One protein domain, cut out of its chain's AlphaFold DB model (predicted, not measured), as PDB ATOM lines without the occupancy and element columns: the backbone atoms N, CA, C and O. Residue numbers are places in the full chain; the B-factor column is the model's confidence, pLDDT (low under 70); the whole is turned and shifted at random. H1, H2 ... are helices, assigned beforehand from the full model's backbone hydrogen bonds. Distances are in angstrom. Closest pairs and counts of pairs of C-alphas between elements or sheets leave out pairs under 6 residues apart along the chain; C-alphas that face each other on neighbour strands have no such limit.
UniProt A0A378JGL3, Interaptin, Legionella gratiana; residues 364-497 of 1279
ATOM      1  N   LYS A 364     157.812 164.631 161.147       82.75
ATOM      2  CA  LYS A 364     157.419 163.518 160.272       82.75
ATOM      3  C   LYS A 364     156.413 162.614 160.973       82.75
ATOM      4  O   LYS A 364     156.415 162.498 162.198       82.75
ATOM      5  N   ASP A 365     155.574 161.949 160.189       83.25
ATOM      6  CA  ASP A 365     154.545 161.066 160.736       83.25
ATOM      7  C   ASP A 365     155.169 159.852 161.450       83.25
ATOM      8  O   ASP A 365     154.640 159.422 162.473       83.25
ATOM      9  N   GLU A 366     156.330 159.345 161.006       80.50
ATOM     10  CA  GLU A 366     157.028 158.253 161.706       80.50
ATOM     11  C   GLU A 366     157.516 158.654 163.104       80.50
ATOM     12  O   GLU A 366     157.421 157.856 164.038       80.50
ATOM     13  N   ASP A 367     158.003 159.889 163.256       80.31
ATOM     14  CA  ASP A 367     158.482 160.407 164.540       80.31
ATOM     15  C   ASP A 367     157.320 160.583 165.523       80.31
ATOM     16  O   ASP A 367     157.450 160.267 166.706       80.31
ATOM     17  N   LEU A 368     156.170 161.053 165.023       83.69
ATOM     18  CA  LEU A 368     154.945 161.233 165.799       83.69
ATOM     19  C   LEU A 368     154.362 159.887 166.257       83.69
ATOM     20  O   LEU A 368     153.955 159.763 167.412       83.69
ATOM     21  N   LEU A 369     154.382 158.861 165.397       85.25
ATOM     22  CA  LEU A 369     153.914 157.511 165.737       85.25
ATOM     23  C   LEU A 369     154.700 156.862 166.891       85.25
ATOM     24  O   LEU A 369     154.177 155.969 167.549       85.25
ATOM     25  N   GLY A 370     155.921 157.325 167.180       83.12
ATOM     26  CA  GLY A 370     156.716 156.898 168.338       83.12
ATOM     27  C   GLY A 370     156.462 157.685 169.635       83.12
ATOM     28  O   GLY A 370     157.285 157.605 170.548       83.12
ATOM     29  N   LYS A 371     155.399 158.504 169.714       84.12
ATOM     30  CA  LYS A 371     155.110 159.421 170.843       84.12
ATOM     31  C   LYS A 371     153.774 159.165 171.540       84.12
ATOM     32  O   LYS A 371     153.204 160.086 172.119       84.12
ATOM     33  N   THR A 372     153.296 157.925 171.515       85.38
ATOM     34  CA  THR A 372     152.011 157.522 172.106       85.38
ATOM     35  C   THR A 372     151.864 157.977 173.561       85.38
ATOM     36  O   THR A 372     150.885 158.645 173.871       85.38
ATOM     37  N   ASP A 373     152.865 157.736 174.415       85.00
ATOM     38  CA  ASP A 373     152.811 158.073 175.850       85.00
ATOM     39  C   ASP A 373     152.630 159.576 176.124       85.00
ATOM     40  O   ASP A 373     151.925 159.962 177.052       85.00
ATOM     41  N   LEU A 374     153.249 160.437 175.305       85.38
ATOM     42  CA  LEU A 374     153.118 161.892 175.430       85.38
ATOM     43  C   LEU A 374     151.723 162.356 174.995       85.38
ATOM     44  O   LEU A 374     151.129 163.222 175.625       85.38
ATOM     45  N   LEU A 375     151.204 161.798 173.901       87.38
ATOM     46  CA  LEU A 375     149.930 162.216 173.309       87.38
ATOM     47  C   LEU A 375     148.712 161.672 174.064       87.38
ATOM     48  O   LEU A 375     147.669 162.322 174.080       87.38
ATOM     49  N   ASN A 376     148.850 160.509 174.698       87.56
ATOM     50  CA  ASN A 376     147.791 159.827 175.439       87.56
ATOM     51  C   ASN A 376     147.638 160.337 176.887       87.56
ATOM     52  O   ASN A 376     147.035 159.664 177.714       87.56
ATOM     53  N   GLN A 377     148.203 161.498 177.230       87.81
ATOM     54  CA  GLN A 377     148.014 162.093 178.554       87.81
ATOM     55  C   GLN A 377     146.595 162.663 178.716       87.81
ATOM     56  O   GLN A 377     146.136 163.423 177.865       87.81
ATOM     57  N   GLU A 378     145.934 162.350 179.834       85.25
ATOM     58  CA  GLU A 378     144.571 162.814 180.157       85.25
ATOM     59  C   GLU A 378     144.487 164.340 180.358       85.25
ATOM     60  O   GLU A 378     143.520 164.974 179.946       85.25
ATOM     61  N   ASP A 379     145.504 164.951 180.979       82.50
ATOM     62  CA  ASP A 379     145.509 166.383 181.294       82.50
ATOM     63  C   ASP A 379     146.422 167.167 180.342       82.50
ATOM     64  O   ASP A 379     147.655 167.094 180.418       82.50
ATOM     65  N   SER A 380     145.815 167.992 179.487       82.81
ATOM     66  CA  SER A 380     146.524 168.798 178.493       82.81
ATOM     67  C   SER A 380     147.530 169.794 179.076       82.81
ATOM     68  O   SER A 380     148.442 170.237 178.367       82.81
ATOM     69  N   LYS A 381     147.424 170.149 180.365       78.25
ATOM     70  CA  LYS A 381     148.430 170.998 181.022       78.25
ATOM     71  C   LYS A 381     149.714 170.229 181.327       78.25
ATOM     72  O   LYS A 381     150.796 170.809 181.235       78.25
ATOM     73  N   ASN A 382     149.600 168.937 181.644       80.44
ATOM     74  CA  ASN A 382     150.745 168.049 181.813       80.44
ATOM     75  C   ASN A 382     151.379 167.770 180.452       80.44
ATOM     76  O   ASN A 382     152.594 167.892 180.342       80.44
ATOM     77  N   PHE A 383     150.569 167.590 179.402       86.44
ATOM     78  CA  PHE A 383     151.070 167.454 178.032       86.44
ATOM     79  C   PHE A 383     151.916 168.666 177.631       86.44
ATOM     80  O   PHE A 383     153.055 168.514 177.194       86.44
ATOM     81  N   LEU A 384     151.392 169.884 177.823       81.44
ATOM     82  CA  LEU A 384     152.118 171.106 177.479       81.44
ATOM     83  C   LEU A 384     153.386 171.265 178.323       81.44
ATOM     84  O   LEU A 384     154.412 171.714 177.817       81.44
ATOM     85  N   ARG A 385     153.323 170.901 179.608       78.62
ATOM     86  CA  ARG A 385     154.480 170.926 180.500       78.62
ATOM     87  C   ARG A 385     155.552 169.956 180.017       78.62
ATOM     88  O   ARG A 385     156.696 170.368 179.891       78.62
ATOM     89  N   ASP A 386     155.201 168.711 179.732       78.38
ATOM     90  CA  ASP A 386     156.139 167.647 179.374       78.38
ATOM     91  C   ASP A 386     156.682 167.835 177.944       78.38
ATOM     92  O   ASP A 386     157.847 167.545 177.678       78.38
ATOM     93  N   LEU A 387     155.898 168.454 177.048       76.88
ATOM     94  CA  LEU A 387     156.352 168.951 175.742       76.88
ATOM     95  C   LEU A 387     157.463 170.015 175.863       76.88
ATOM     96  O   LEU A 387     158.225 170.202 174.918       76.88
ATOM     97  N   VAL A 388     157.545 170.719 176.999       72.06
ATOM     98  CA  VAL A 388     158.419 171.888 177.202       72.06
ATOM     99  C   VAL A 388     159.560 171.636 178.206       72.06
ATOM    100  O   VAL A 388     160.637 172.214 178.031       72.06
ATOM    101  N   ASN A 389     159.351 170.818 179.249       65.62
ATOM    102  CA  ASN A 389     160.207 170.762 180.448       65.62
ATOM    103  C   ASN A 389     161.214 169.620 180.550       65.62
ATOM    104  O   ASN A 389     162.172 169.762 181.303       65.62
ATOM    105  N   GLU A 390     161.045 168.506 179.852       49.94
ATOM    106  CA  GLU A 390     161.928 167.352 180.048       49.94
ATOM    107  C   GLU A 390     162.286 166.756 178.707       49.94
ATOM    108  O   GLU A 390     161.436 166.086 178.133       49.94
ATOM    109  N   ASP A 391     163.513 167.006 178.226       52.44
ATOM    110  CA  ASP A 391     164.181 166.256 177.149       52.44
ATOM    111  C   ASP A 391     163.255 165.772 176.023       52.44
ATOM    112  O   ASP A 391     163.433 164.689 175.457       52.44
ATOM    113  N   THR A 392     162.231 166.560 175.686       52.59
ATOM    114  CA  THR A 392     161.213 166.100 174.766       52.59
ATOM    115  C   THR A 392     161.865 166.213 173.402       52.59
ATOM    116  O   THR A 392     162.244 167.312 172.991       52.59
ATOM    117  N   PRO A 393     162.036 165.106 172.655       51.44
ATOM    118  CA  PRO A 393     162.902 165.065 171.469       51.44
ATOM    119  C   PRO A 393     162.398 165.903 170.276       51.44
ATOM    120  O   PRO A 393     162.947 165.810 169.177       51.44
ATOM    121  N   LEU A 394     161.355 166.701 170.498       53.81
ATOM    122  CA  LEU A 394     160.574 167.466 169.543       53.81
ATOM    123  C   LEU A 394     160.981 168.956 169.501       53.81
ATOM    124  O   LEU A 394     160.939 169.547 168.427       53.81
ATOM    125  N   LEU A 395     161.461 169.549 170.607       58.34
ATOM    126  CA  LEU A 395     161.901 170.957 170.674       58.34
ATOM    127  C   LEU A 395     163.401 171.038 171.023       58.34
ATOM    128  O   LEU A 395     163.779 171.138 172.187       58.34
ATOM    129  N   LYS A 396     164.266 170.955 170.002       54.56
ATOM    130  CA  LYS A 396     165.731 170.790 170.146       54.56
ATOM    131  C   LYS A 396     166.563 172.075 170.312       54.56
ATOM    132  O   LYS A 396     167.784 171.969 170.303       54.56
ATOM    133  N   GLU A 397     165.978 173.267 170.443       54.78
ATOM    134  CA  GLU A 397     166.786 174.500 170.544       54.78
ATOM    135  C   GLU A 397     167.083 174.911 172.000       54.78
ATOM    136  O   GLU A 397     166.192 174.977 172.850       54.78
ATOM    137  N   GLU A 398     168.372 175.164 172.269       50.12
ATOM    138  CA  GLU A 398     168.950 175.546 173.569       50.12
ATOM    139  C   GLU A 398     168.894 177.057 173.876       50.12
ATOM    140  O   GLU A 398     169.208 177.452 174.995       50.12
ATOM    141  N   ASP A 399     168.428 177.916 172.968       45.28
ATOM    142  CA  ASP A 399     168.659 179.365 173.082       45.28
ATOM    143  C   ASP A 399     167.459 180.208 173.545       45.28
ATOM    144  O   ASP A 399     167.308 181.308 173.048       45.28
ATOM    145  N   ASP A 400     166.635 179.767 174.510       55.16
ATOM    146  CA  ASP A 400     165.877 180.722 175.356       55.16
ATOM    147  C   ASP A 400     165.177 180.059 176.555       55.16
ATOM    148  O   ASP A 400     163.971 179.780 176.584       55.16
ATOM    149  N   LYS A 401     165.947 179.870 177.627       58.78
ATOM    150  CA  LYS A 401     165.430 179.531 178.961       58.78
ATOM    151  C   LYS A 401     164.319 180.496 179.417       58.78
ATOM    152  O   LYS A 401     163.373 180.072 180.078       58.78
ATOM    153  N   GLU A 402     164.392 181.761 178.999       54.00
ATOM    154  CA  GLU A 402     163.424 182.808 179.339       54.00
ATOM    155  C   GLU A 402     162.031 182.557 178.730       54.00
ATOM    156  O   GLU A 402     161.024 182.763 179.410       54.00
ATOM    157  N   TYR A 403     161.937 182.045 177.494       56.91
ATOM    158  CA  TYR A 403     160.642 181.722 176.879       56.91
ATOM    159  C   TYR A 403     159.990 180.491 177.516       56.91
ATOM    160  O   TYR A 403     158.779 180.501 177.742       56.91
ATOM    161  N   LYS A 404     160.772 179.462 177.873       65.19
ATOM    162  CA  LYS A 404     160.259 178.276 178.586       65.19
ATOM    163  C   LYS A 404     159.740 178.640 179.981       65.19
ATOM    164  O   LYS A 404     158.626 178.261 180.341       65.19
ATOM    165  N   GLU A 405     160.505 179.428 180.739       66.38
ATOM    166  CA  GLU A 405     160.104 179.894 182.072       66.38
ATOM    167  C   GLU A 405     158.857 180.789 182.018       66.38
ATOM    168  O   GLU A 405     157.937 180.605 182.816       66.38
ATOM    169  N   ARG A 406     158.761 181.707 181.045       66.50
ATOM    170  CA  ARG A 406     157.568 182.554 180.868       66.50
ATOM    171  C   ARG A 406     156.342 181.775 180.403       66.50
ATOM    172  O   ARG A 406     155.251 182.049 180.895       66.50
ATOM    173  N   LEU A 407     156.500 180.781 179.526       67.00
ATOM    174  CA  LEU A 407     155.403 179.906 179.100       67.00
ATOM    175  C   LEU A 407     154.812 179.135 180.286       67.00
ATOM    176  O   LEU A 407     153.596 179.075 180.459       67.00
ATOM    177  N   LEU A 408     155.675 178.574 181.132       68.50
ATOM    178  CA  LEU A 408     155.256 177.887 182.352       68.50
ATOM    179  C   LEU A 408     154.736 178.861 183.406       68.50
ATOM    180  O   LEU A 408     153.937 178.456 184.245       68.50
ATOM    181  N   GLY A 409     155.140 180.129 183.346       68.38
ATOM    182  CA  GLY A 409     154.618 181.220 184.163       68.38
ATOM    183  C   GLY A 409     153.261 181.778 183.711       68.38
ATOM    184  O   GLY A 409     152.691 182.596 184.434       68.38
ATOM    185  N   LEU A 410     152.717 181.352 182.559       70.06
ATOM    186  CA  LEU A 410     151.381 181.762 182.117       70.06
ATOM    187  C   LEU A 410     150.288 181.265 183.090       70.06
ATOM    188  O   LEU A 410     150.434 180.198 183.697       70.06
ATOM    189  N   PRO A 411     149.149 181.979 183.199       74.44
ATOM    190  CA  PRO A 411     147.992 181.517 183.965       74.44
ATOM    191  C   PRO A 411     147.567 180.091 183.580       74.44
ATOM    192  O   PRO A 411     147.603 179.728 182.402       74.44
ATOM    193  N   GLU A 412     147.137 179.288 184.559       75.38
ATOM    194  CA  GLU A 412     146.771 177.874 184.356       75.38
ATOM    195  C   GLU A 412     145.717 177.693 183.258       75.38
ATOM    196  O   GLU A 412     145.924 176.881 182.361       75.38
ATOM    197  N   GLU A 413     144.678 178.532 183.237       79.94
ATOM    198  CA  GLU A 413     143.631 178.512 182.205       79.94
ATOM    199  C   GLU A 413     144.185 178.700 180.782       79.94
ATOM    200  O   GLU A 413     143.743 178.045 179.837       79.94
ATOM    201  N   LYS A 414     145.183 179.580 180.610       76.81
ATOM    202  CA  LYS A 414     145.810 179.813 179.301       76.81
ATOM    203  C   LYS A 414     146.673 178.628 178.883       76.81
ATOM    204  O   LYS A 414     146.611 178.220 177.727       76.81
ATOM    205  N   ARG A 415     147.456 178.068 179.812       77.81
ATOM    206  CA  ARG A 415     148.289 176.882 179.552       77.81
ATOM    207  C   ARG A 415     147.431 175.681 179.179       77.81
ATOM    208  O   ARG A 415     147.739 175.016 178.199       77.81
ATOM    209  N   GLN A 416     146.334 175.460 179.898       83.38
ATOM    210  CA  GLN A 416     145.383 174.399 179.588       83.38
ATOM    211  C   GLN A 416     144.818 174.560 178.174       83.38
ATOM    212  O   GLN A 416     144.943 173.646 177.368       83.38
ATOM    213  N   LYS A 417     144.305 175.745 177.825       85.12
ATOM    214  CA  LYS A 417     143.742 175.999 176.491       85.12
ATOM    215  C   LYS A 417     144.757 175.798 175.358       85.12
ATOM    216  O   LYS A 417     144.428 175.238 174.317       85.12
ATOM    217  N   ILE A 418     145.991 176.270 175.543       81.50
ATOM    218  CA  ILE A 418     147.069 176.079 174.563       81.50
ATOM    219  C   ILE A 418     147.428 174.592 174.447       81.50
ATOM    220  O   ILE A 418     147.581 174.093 173.332       81.50
ATOM    221  N   GLY A 419     147.534 173.892 175.579       84.94
ATOM    222  CA  GLY A 419     147.767 172.452 175.633       84.94
ATOM    223  C   GLY A 419     146.693 171.677 174.878       84.94
ATOM    224  O   GLY A 419     147.037 170.911 173.985       84.94
ATOM    225  N   GLU A 420     145.414 171.945 175.154       87.88
ATOM    226  CA  GLU A 420     144.264 171.308 174.497       87.88
ATOM    227  C   GLU A 420     144.319 171.504 172.974       87.88
ATOM    228  O   GLU A 420     144.232 170.541 172.214       87.88
ATOM    229  N   GLU A 421     144.534 172.741 172.507       87.25
ATOM    230  CA  GLU A 421     144.605 173.058 171.076       87.25
ATOM    231  C   GLU A 421     145.746 172.315 170.356       87.25
ATOM    232  O   GLU A 421     145.584 171.896 169.206       87.25
ATOM    233  N   VAL A 422     146.919 172.204 170.988       85.88
ATOM    234  CA  VAL A 422     148.114 171.571 170.402       85.88
ATOM    235  C   VAL A 422     148.009 170.053 170.463       85.88
ATOM    236  O   VAL A 422     148.226 169.388 169.448       85.88
ATOM    237  N   GLN A 423     147.633 169.512 171.622       89.94
ATOM    238  CA  GLN A 423     147.443 168.081 171.824       89.94
ATOM    239  C   GLN A 423     146.389 167.551 170.852       89.94
ATOM    240  O   GLN A 423     146.651 166.578 170.158       89.94
ATOM    241  N   GLN A 424     145.262 168.252 170.687       91.88
ATOM    242  CA  GLN A 424     144.230 167.892 169.713       91.88
ATOM    243  C   GLN A 424     144.796 167.762 168.286       91.88
ATOM    244  O   GLN A 424     144.555 166.757 167.618       91.88
ATOM    245  N   ARG A 425     145.569 168.751 167.801       89.25
ATOM    246  CA  ARG A 425     146.141 168.721 166.438       89.25
ATOM    247  C   ARG A 425     147.136 167.580 166.247       89.25
ATOM    248  O   ARG A 425     147.122 166.924 165.204       89.25
ATOM    249  N   LEU A 426     147.997 167.347 167.234       89.00
ATOM    250  CA  LEU A 426     148.992 166.279 167.170       89.00
ATOM    251  C   LEU A 426     148.346 164.895 167.297       89.00
ATOM    252  O   LEU A 426     148.700 164.011 166.523       89.00
ATOM    253  N   CYS A 427     147.362 164.718 168.180       92.19
ATOM    254  CA  CYS A 427     146.579 163.484 168.294       92.19
ATOM    255  C   CYS A 427     145.777 163.207 167.015       92.19
ATOM    256  O   CYS A 427     145.757 162.072 166.545       92.19
ATOM    257  N   GLU A 428     145.175 164.229 166.393       93.62
ATOM    258  CA  GLU A 428     144.503 164.095 165.093       93.62
ATOM    259  C   GLU A 428     145.473 163.597 164.015       93.62
ATOM    260  O   GLU A 428     145.177 162.627 163.313       93.62
ATOM    261  N   ARG A 429     146.643 164.235 163.891       92.00
ATOM    262  CA  ARG A 429     147.666 163.842 162.915       92.00
ATOM    263  C   ARG A 429     148.202 162.436 163.188       92.00
ATOM    264  O   ARG A 429     148.328 161.649 162.253       92.00
ATOM    265  N   TYR A 430     148.462 162.114 164.454       92.75
ATOM    266  CA  TYR A 430     148.891 160.788 164.890       92.75
ATOM    267  C   TYR A 430     147.866 159.735 164.481       92.75
ATOM    268  O   TYR A 430     148.218 158.743 163.848       92.75
ATOM    269  N   LEU A 431     146.592 159.957 164.808       93.75
ATOM    270  CA  LEU A 431     145.541 158.980 164.564       93.75
ATOM    271  C   LEU A 431     145.310 158.787 163.061       93.75
ATOM    272  O   LEU A 431     145.186 157.651 162.616       93.75
ATOM    273  N   LYS A 432     145.350 159.859 162.257       93.38
ATOM    274  CA  LYS A 432     145.319 159.758 160.787       93.38
ATOM    275  C   LYS A 432     146.475 158.911 160.250       93.38
ATOM    276  O   LYS A 432     146.234 157.976 159.490       93.38
ATOM    277  N   ALA A 433     147.707 159.187 160.682       91.19
ATOM    278  CA  ALA A 433     148.887 158.424 160.275       91.19
ATOM    279  C   ALA A 433     148.806 156.951 160.712       91.19
ATOM    280  O   ALA A 433     149.124 156.054 159.929       91.19
ATOM    281  N   LYS A 434     148.332 156.687 161.936       91.75
ATOM    282  CA  LYS A 434     148.170 155.334 162.478       91.75
ATOM    283  C   LYS A 434     147.131 154.541 161.696       91.75
ATOM    284  O   LYS A 434     147.405 153.414 161.301       91.75
ATOM    285  N   LEU A 435     145.972 155.135 161.419       92.94
ATOM    286  CA  LEU A 435     144.917 154.493 160.632       92.94
ATOM    287  C   LEU A 435     145.353 154.237 159.189       92.94
ATOM    288  O   LEU A 435     145.054 153.175 158.650       92.94
ATOM    289  N   LEU A 436     146.089 155.167 158.580       90.62
ATOM    290  CA  LEU A 436     146.621 154.993 157.232       90.62
ATOM    291  C   LEU A 436     147.655 153.856 157.166       90.62
ATOM    292  O   LEU A 436     147.640 153.072 156.219       90.62
ATOM    293  N   LYS A 437     148.531 153.748 158.173       87.69
ATOM    294  CA  LYS A 437     149.616 152.758 158.226       87.69
ATOM    295  C   LYS A 437     149.147 151.371 158.672       87.69
ATOM    296  O   LYS A 437     149.388 150.394 157.968       87.69
ATOM    297  N   ASP A 438     148.498 151.297 159.830       88.00
ATOM    298  CA  ASP A 438     148.176 150.043 160.520       88.00
ATOM    299  C   ASP A 438     146.759 149.549 160.176       88.00
ATOM    300  O   ASP A 438     146.504 148.345 160.174       88.00
ATOM    301  N   GLY A 439     145.835 150.461 159.852       88.56
ATOM    302  CA  GLY A 439     144.429 150.129 159.623       88.56
ATOM    303  C   GLY A 439     143.730 149.581 160.871       88.56
ATOM    304  O   GLY A 439     144.085 149.907 162.003       88.56
ATOM    305  N   ILE A 440     142.707 148.747 160.657       90.25
ATOM    306  CA  ILE A 440     142.010 147.992 161.711       90.25
ATOM    307  C   ILE A 440     141.983 146.529 161.284       90.25
ATOM    308  O   ILE A 440     141.309 146.176 160.319       90.25
ATOM    309  N   ALA A 441     142.721 145.685 162.007       82.44
ATOM    310  CA  ALA A 441     142.923 144.286 161.632       82.44
ATOM    311  C   ALA A 441     141.638 143.440 161.701       82.44
ATOM    312  O   ALA A 441     141.471 142.520 160.906       82.44
ATOM    313  N   ASP A 442     140.724 143.739 162.633       86.12
ATOM    314  CA  ASP A 442     139.439 143.043 162.761       86.12
ATOM    315  C   ASP A 442     138.426 143.582 161.727       86.12
ATOM    316  O   ASP A 442     137.972 144.728 161.855       86.12
ATOM    317  N   PRO A 443     137.996 142.773 160.734       84.00
ATOM    318  CA  PRO A 443     137.084 143.226 159.682       84.00
ATOM    319  C   PRO A 443     135.706 143.660 160.198       84.00
ATOM    320  O   PRO A 443     135.024 144.462 159.554       84.00
ATOM    321  N   THR A 444     135.273 143.132 161.347       87.00
ATOM    322  CA  THR A 444     134.002 143.499 161.983       87.00
ATOM    323  C   THR A 444     134.117 144.885 162.595       87.00
ATOM    324  O   THR A 444     133.290 145.751 162.306       87.00
ATOM    325  N   LYS A 445     135.182 145.130 163.370       90.06
ATOM    326  CA  LYS A 445     135.444 146.442 163.979       90.06
ATOM    327  C   LYS A 445     135.677 147.516 162.916       90.06
ATOM    328  O   LYS A 445     135.110 148.600 163.016       90.06
ATOM    329  N   PHE A 446     136.417 147.193 161.853       90.12
ATOM    330  CA  PHE A 446     136.605 148.071 160.695       90.12
ATOM    331  C   PHE A 446     135.261 148.526 160.104       90.12
ATOM    332  O   PHE A 446     135.000 149.725 159.983       90.12
ATOM    333  N   LYS A 447     134.357 147.583 159.799       88.88
ATOM    334  CA  LYS A 447     133.030 147.897 159.243       88.88
ATOM    335  C   LYS A 447     132.154 148.688 160.209       88.88
ATOM    336  O   LYS A 447     131.387 149.537 159.758       88.88
ATOM    337  N   ASP A 448     132.245 148.413 161.505       90.19
ATOM    338  CA  ASP A 448     131.506 149.149 162.528       90.19
ATOM    339  C   ASP A 448     131.918 150.627 162.577       90.19
ATOM    340  O   ASP A 448     131.045 151.493 162.636       90.19
ATOM    341  N   ILE A 449     133.218 150.925 162.470       92.12
ATOM    342  CA  ILE A 449     133.726 152.306 162.427       92.12
ATOM    343  C   ILE A 449     133.207 153.032 161.179       92.12
ATOM    344  O   ILE A 449     132.763 154.175 161.267       92.12
ATOM    345  N   LEU A 450     133.187 152.372 160.016       92.44
ATOM    346  CA  LEU A 450     132.671 152.969 158.774       92.44
ATOM    347  C   LEU A 450     131.156 153.244 158.800       92.44
ATOM    348  O   LEU A 450     130.674 154.090 158.050       92.44
ATOM    349  N   LYS A 451     130.396 152.529 159.639       90.00
ATOM    350  CA  LYS A 451     128.939 152.705 159.796       90.00
ATOM    351  C   LYS A 451     128.555 153.761 160.834       90.00
ATOM    352  O   LYS A 451     127.383 154.140 160.883       90.00
ATOM    353  N   ALA A 452     129.505 154.208 161.654       91.38
ATOM    354  CA  ALA A 452     129.278 155.214 162.682       91.38
ATOM    355  C   ALA A 452     128.808 156.546 162.071       91.38
ATOM    356  O   ALA A 452     129.327 156.998 161.045       91.38
ATOM    357  N   LYS A 453     127.801 157.171 162.693       87.94
ATOM    358  CA  LYS A 453     127.075 158.329 162.133       87.94
ATOM    359  C   LYS A 453     127.476 159.676 162.723       87.94
ATOM    360  O   LYS A 453     127.131 160.711 162.156       87.94
ATOM    361  N   ASN A 454     128.126 159.673 163.877       89.56
ATOM    362  CA  ASN A 454     128.469 160.870 164.639       89.56
ATOM    363  C   ASN A 454     129.799 160.677 165.378       89.56
ATOM    364  O   ASN A 454     130.331 159.566 165.435       89.56
ATOM    365  N   LYS A 455     130.314 161.768 165.957       92.62
ATOM    366  CA  LYS A 455     131.553 161.783 166.742       92.62
ATOM    367  C   LYS A 455     131.570 160.690 167.818       92.62
ATOM    368  O   LYS A 455     132.545 159.949 167.894       92.62
ATOM    369  N   THR A 456     130.522 160.598 168.638       92.94
ATOM    370  CA  THR A 456     130.468 159.680 169.789       92.94
ATOM    371  C   THR A 456     130.594 158.226 169.352       92.94
ATOM    372  O   THR A 456     131.431 157.499 169.875       92.94
ATOM    373  N   GLU A 457     129.831 157.824 168.332       93.56
ATOM    374  CA  GLU A 457     129.912 156.475 167.769       93.56
ATOM    375  C   GLU A 457     131.303 156.190 167.180       93.56
ATOM    376  O   GLU A 457     131.835 155.102 167.377       93.56
ATOM    377  N   VAL A 458     131.922 157.153 166.481       92.44
ATOM    378  CA  VAL A 458     133.277 156.974 165.931       92.44
ATOM    379  C   VAL A 458     134.307 156.782 167.042       92.44
ATOM    380  O   VAL A 458     135.130 155.880 166.927       92.44
ATOM    381  N   ILE A 459     134.245 157.566 168.123       93.44
ATOM    382  CA  ILE A 459     135.140 157.413 169.281       93.44
ATOM    383  C   ILE A 459     134.986 156.024 169.900       93.44
ATOM    384  O   ILE A 459     135.974 155.304 170.018       93.44
ATOM    385  N   GLU A 460     133.763 155.619 170.254       93.94
ATOM    386  CA  GLU A 460     133.509 154.317 170.887       93.94
ATOM    387  C   GLU A 460     134.026 153.158 170.025       93.94
ATOM    388  O   GLU A 460     134.653 152.222 170.526       93.94
ATOM    389  N   LYS A 461     133.796 153.226 168.708       93.75
ATOM    390  CA  LYS A 461     134.227 152.184 167.771       93.75
ATOM    391  C   LYS A 461     135.733 152.199 167.506       93.75
ATOM    392  O   LYS A 461     136.308 151.124 167.356       93.75
ATOM    393  N   LEU A 462     136.376 153.369 167.481       92.88
ATOM    394  CA  LEU A 462     137.833 153.477 167.371       92.88
ATOM    395  C   LEU A 462     138.528 152.951 168.627       92.88
ATOM    396  O   LEU A 462     139.463 152.172 168.487       92.88
ATOM    397  N   LYS A 463     138.037 153.283 169.830       92.69
ATOM    398  CA  LYS A 463     138.565 152.743 171.097       92.69
ATOM    399  C   LYS A 463     138.464 151.223 171.153       92.69
ATOM    400  O   LYS A 463     139.404 150.550 171.544       92.69
ATOM    401  N   ALA A 464     137.353 150.662 170.676       88.56
ATOM    402  CA  ALA A 464     137.209 149.213 170.574       88.56
ATOM    403  C   ALA A 464     138.149 148.578 169.529       88.56
ATOM    404  O   ALA A 464     138.399 147.372 169.591       88.56
ATOM    405  N   GLY A 465     138.600 149.347 168.531       85.88
ATOM    406  CA  GLY A 465     139.442 148.898 167.419       85.88
ATOM    407  C   GLY A 465     140.944 149.121 167.604       85.88
ATOM    408  O   GLY A 465     141.716 148.455 166.916       85.88
ATOM    409  N   ILE A 466     141.345 150.026 168.499       87.94
ATOM    410  CA  ILE A 466     142.732 150.425 168.751       87.94
ATOM    411  C   ILE A 466     142.968 150.416 170.265       87.94
ATOM    412  O   ILE A 466     142.575 151.350 170.965       87.94
ATOM    413  N   ASP A 467     143.628 149.368 170.748       82.06
ATOM    414  CA  ASP A 467     143.941 149.204 172.170       82.06
ATOM    415  C   ASP A 467     144.969 150.260 172.638       82.06
ATOM    416  O   ASP A 467     145.789 150.719 171.841       82.06
ATOM    417  N   ASP A 468     144.931 150.651 173.918       83.00
ATOM    418  CA  ASP A 468     145.867 151.586 174.584       83.00
ATOM    419  C   ASP A 468     145.925 153.027 174.016       83.00
ATOM    420  O   ASP A 468     146.932 153.718 174.154       83.00
ATOM    421  N   HIS A 469     144.860 153.502 173.355       88.69
ATOM    422  CA  HIS A 469     144.801 154.842 172.732       88.69
ATOM    423  C   HIS A 469     143.556 155.653 173.135       88.69
ATOM    424  O   HIS A 469     143.121 156.538 172.397       88.69
ATOM    425  N   GLU A 470     142.931 155.329 174.269       88.69
ATOM    426  CA  GLU A 470     141.619 155.866 174.646       88.69
ATOM    427  C   GLU A 470     141.608 157.397 174.764       88.69
ATOM    428  O   GLU A 470     140.815 158.049 174.078       88.69
ATOM    429  N   ASP A 471     142.513 157.973 175.558       89.06
ATOM    430  CA  ASP A 471     142.603 159.424 175.741       89.06
ATOM    431  C   ASP A 471     143.054 160.111 174.450       89.06
ATOM    432  O   ASP A 471     142.507 161.139 174.053       89.06
ATOM    433  N   LEU A 472     144.007 159.525 173.724       91.62
ATOM    434  CA  LEU A 472     144.462 160.042 172.434       91.62
ATOM    435  C   LEU A 472     143.300 160.175 171.442       91.62
ATOM    436  O   LEU A 472     143.198 161.190 170.750       91.62
ATOM    437  N   ILE A 473     142.420 159.174 171.371       93.12
ATOM    438  CA  ILE A 473     141.240 159.191 170.497       93.12
ATOM    439  C   ILE A 473     140.261 160.286 170.937       93.12
ATOM    440  O   ILE A 473     139.740 161.005 170.078       93.12
ATOM    441  N   ASP A 474     140.045 160.468 172.241       91.56
ATOM    442  CA  ASP A 474     139.169 161.529 172.756       91.56
ATOM    443  C   ASP A 474     139.674 162.929 172.384       91.56
ATOM    444  O   ASP A 474     138.878 163.788 171.989       91.56
ATOM    445  N   HIS A 475     140.994 163.137 172.430       91.50
ATOM    446  CA  HIS A 475     141.635 164.381 172.002       91.50
ATOM    447  C   HIS A 475     141.656 164.544 170.475       91.50
ATOM    448  O   HIS A 475     141.527 165.657 169.976       91.50
ATOM    449  N   ALA A 476     141.817 163.468 169.702       93.19
ATOM    450  CA  ALA A 476     141.922 163.531 168.242       93.19
ATOM    451  C   ALA A 476     140.578 163.829 167.553       93.19
ATOM    452  O   ALA A 476     140.522 164.556 166.553       93.19
ATOM    453  N   VAL A 477     139.488 163.233 168.048       93.25
ATOM    454  CA  VAL A 477     138.207 163.201 167.334       93.25
ATOM    455  C   VAL A 477     137.291 164.355 167.758       93.25
ATOM    456  O   VAL A 477     136.877 164.514 168.907       93.25
ATOM    457  N   THR A 478     136.884 165.157 166.779       91.81
ATOM    458  CA  THR A 478     136.002 166.316 166.937       91.81
ATOM    459  C   THR A 478     134.793 166.242 166.011       91.81
ATOM    460  O   THR A 478     134.768 165.504 165.028       91.81
ATOM    461  N   GLU A 479     133.787 167.076 166.284       87.94
ATOM    462  CA  GLU A 479     132.586 167.202 165.443       87.94
ATOM    463  C   GLU A 479     132.901 167.580 163.988       87.94
ATOM    464  O   GLU A 479     132.113 167.320 163.083       87.94
ATOM    465  N   LYS A 480     134.058 168.211 163.748       88.75
ATOM    466  CA  LYS A 480     134.454 168.692 162.421       88.75
ATOM    467  C   LYS A 480     135.252 167.664 161.618       88.75
ATOM    468  O   LYS A 480     135.225 167.746 160.393       88.75
ATOM    469  N   ASN A 481     135.957 166.742 162.279       92.25
ATOM    470  CA  ASN A 481     136.942 165.863 161.637       92.25
ATOM    471  C   ASN A 481     136.611 164.359 161.737       92.25
ATOM    472  O   ASN A 481     137.310 163.570 161.112       92.25
ATOM    473  N   PHE A 482     135.563 163.935 162.462       92.12
ATOM    474  CA  PHE A 482     135.317 162.502 162.703       92.12
ATOM    475  C   PHE A 482     135.197 161.667 161.411       92.12
ATOM    476  O   PHE A 482     135.697 160.546 161.345       92.12
ATOM    477  N   ALA A 483     134.593 162.236 160.363       92.44
ATOM    478  CA  ALA A 483     134.468 161.597 159.053       92.44
ATOM    479  C   ALA A 483     135.821 161.415 158.341       92.44
ATOM    480  O   ALA A 483     135.971 160.520 157.514       92.44
ATOM    481  N   GLU A 484     136.824 162.235 158.661       93.88
ATOM    482  CA  GLU A 484     138.148 162.164 158.040       93.88
ATOM    483  C   GLU A 484     138.898 160.898 158.468       93.88
ATOM    484  O   GLU A 484     139.574 160.292 157.645       93.88
ATOM    485  N   PHE A 485     138.709 160.420 159.703       94.81
ATOM    486  CA  PHE A 485     139.277 159.138 160.147       94.81
ATOM    487  C   PHE A 485     138.658 157.944 159.411       94.81
ATOM    488  O   PHE A 485     139.362 156.998 159.064       94.81
ATOM    489  N   GLN A 486     137.358 158.008 159.098       93.94
ATOM    490  CA  GLN A 486     136.704 157.006 158.249       93.94
ATOM    491  C   GLN A 486     137.281 157.037 156.822       93.94
ATOM    492  O   GLN A 486     137.474 155.988 156.214       93.94
ATOM    493  N   VAL A 487     137.615 158.221 156.292       94.56
ATOM    494  CA  VAL A 487     138.289 158.363 154.989       94.56
ATOM    495  C   VAL A 487     139.716 157.797 155.019       94.56
ATOM    496  O   VAL A 487     140.095 157.109 154.073       94.56
ATOM    497  N   GLU A 488     140.495 158.017 156.084       94.75
ATOM    498  CA  GLU A 488     141.836 157.415 156.221       94.75
ATOM    499  C   GLU A 488     141.783 155.882 156.270       94.75
ATOM    500  O   GLU A 488     142.595 155.214 155.631       94.75
ATOM    501  N   LEU A 489     140.774 155.308 156.932       93.19
ATOM    502  CA  LEU A 489     140.522 153.864 156.902       93.19
ATOM    503  C   LEU A 489     140.219 153.349 155.493       93.19
ATOM    504  O   LEU A 489     140.693 152.281 155.111       93.19
ATOM    505  N   VAL A 490     139.458 154.107 154.698       93.94
ATOM    506  CA  VAL A 490     139.207 153.761 153.290       93.94
ATOM    507  C   VAL A 490     140.501 153.831 152.472       93.94
ATOM    508  O   VAL A 490     140.726 152.954 151.642       93.94
ATOM    509  N   LYS A 491     141.381 154.813 152.713       94.31
ATOM    510  CA  LYS A 491     142.699 154.868 152.053       94.31
ATOM    511  C   LYS A 491     143.572 153.670 152.415       94.31
ATOM    512  O   LYS A 491     144.131 153.054 151.514       94.31
ATOM    513  N   ASN A 492     143.638 153.306 153.696       92.81
ATOM    514  CA  ASN A 492     144.341 152.102 154.129       92.81
ATOM    515  C   ASN A 492     143.774 150.858 153.434       92.81
ATOM    516  O   ASN A 492     144.535 150.090 152.856       92.81
ATOM    517  N   PHE A 493     142.447 150.704 153.392       90.25
ATOM    518  CA  PHE A 493     141.808 149.606 152.669       90.25
ATOM    519  C   PHE A 493     142.225 149.569 151.191       90.25
ATOM    520  O   PHE A 493     142.621 148.512 150.705       90.25
ATOM    521  N   ILE A 494     142.219 150.715 150.496       91.19
ATOM    522  CA  ILE A 494     142.699 150.826 149.108       91.19
ATOM    523  C   ILE A 494     144.155 150.351 148.999       91.19
ATOM    524  O   ILE A 494     144.464 149.572 148.104       91.19
ATOM    525  N   HIS A 495     145.043 150.756 149.913       88.44
ATOM    526  CA  HIS A 495     146.449 150.320 149.914       88.44
ATOM    527  C   HIS A 495     146.623 148.817 150.147       88.44
ATOM    528  O   HIS A 495     147.614 148.247 149.687       88.44
ATOM    529  N   GLN A 496     145.687 148.174 150.846       84.00
ATOM    530  CA  GLN A 496     145.705 146.730 151.095       84.00
ATOM    531  C   GLN A 496     145.073 145.908 149.960       84.00
ATOM    532  O   GLN A 496     145.329 144.706 149.876       84.00
ATOM    533  N   MET A 497     144.295 146.523 149.060       84.25
ATOM    534  CA  MET A 497     143.709 145.815 147.917       84.25
ATOM    535  C   MET A 497     144.808 145.167 147.062       84.25
ATOM    536  O   MET A 497     145.731 145.846 146.607       84.25
TER     537      MET A 497
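AT A GLANCE: This is residues 364 to 497 of the 1279 residues of the protein "Interaptin" of Legionella gratiana (UniProt A0A378JGL3). A long helix, H5, is the spine of an elongated, all-helix domain: H3 crosses its first part, with H4 beside H3 at one end of the domain, while H6 to H9 make a lobe reaching to the other end, where H9 runs beside the last part of H5. Short H1 and H2 pack on H5, and residues 396 to 403, of which 401 to 403 belong to H4, stick out. The printed part has 134 residues with nine named helices, H1 to H9 in order, and no named strand. It is only just compact, close to loose, with a radius of gyration of the C-alphas of 16.5 A and spans of 51 by 27 by 22 A.

IN THESE COORDINATES: Find C-alpha 365 at (154.545, 161.066, 160.736), where H1, residues 365 to 369, begins. Next come H2, 372 to 375, H3, 380 to 389, and H4, 401 to 408. From C-alpha 412 at (146.771, 177.874, 184.356), H5 runs 36.7 A to 438. Then read H6, 443 to 451, H7, 455 to 465, H8, 470 to 476, and H9, 482 to 496, 22.2 A long.

HOW THE PARTS SIT: Start at the hub, H5, which touches H1, H2, H3, H8 and H9. Its residues 412 to 423 touch H3, about perpendicular at 88 degrees; C-alphas 381 and 416 are closest, 4.8 A. H3 and H4 form a hairpin. Residues 431 to 438 touch H9 at a shallow tilt of 26 degrees, the same way; C-alphas 436 and 492 are closest, 4.8 A. H6 and H7, and H7 and H8, form hairpins. Every O i to N i+4 pair is within hydrogen-bond range in H1 and H3 to H8, and 10 of 11 in H9; H2 is too short for one.

THE WHOLE: The C-alphas of Glu 402 and Met 497 are the two farthest apart, 52.4 A. The printed part has no cut; the link H3 to H4 is long. Look for pLDDT under 70 at residues 389 to 409.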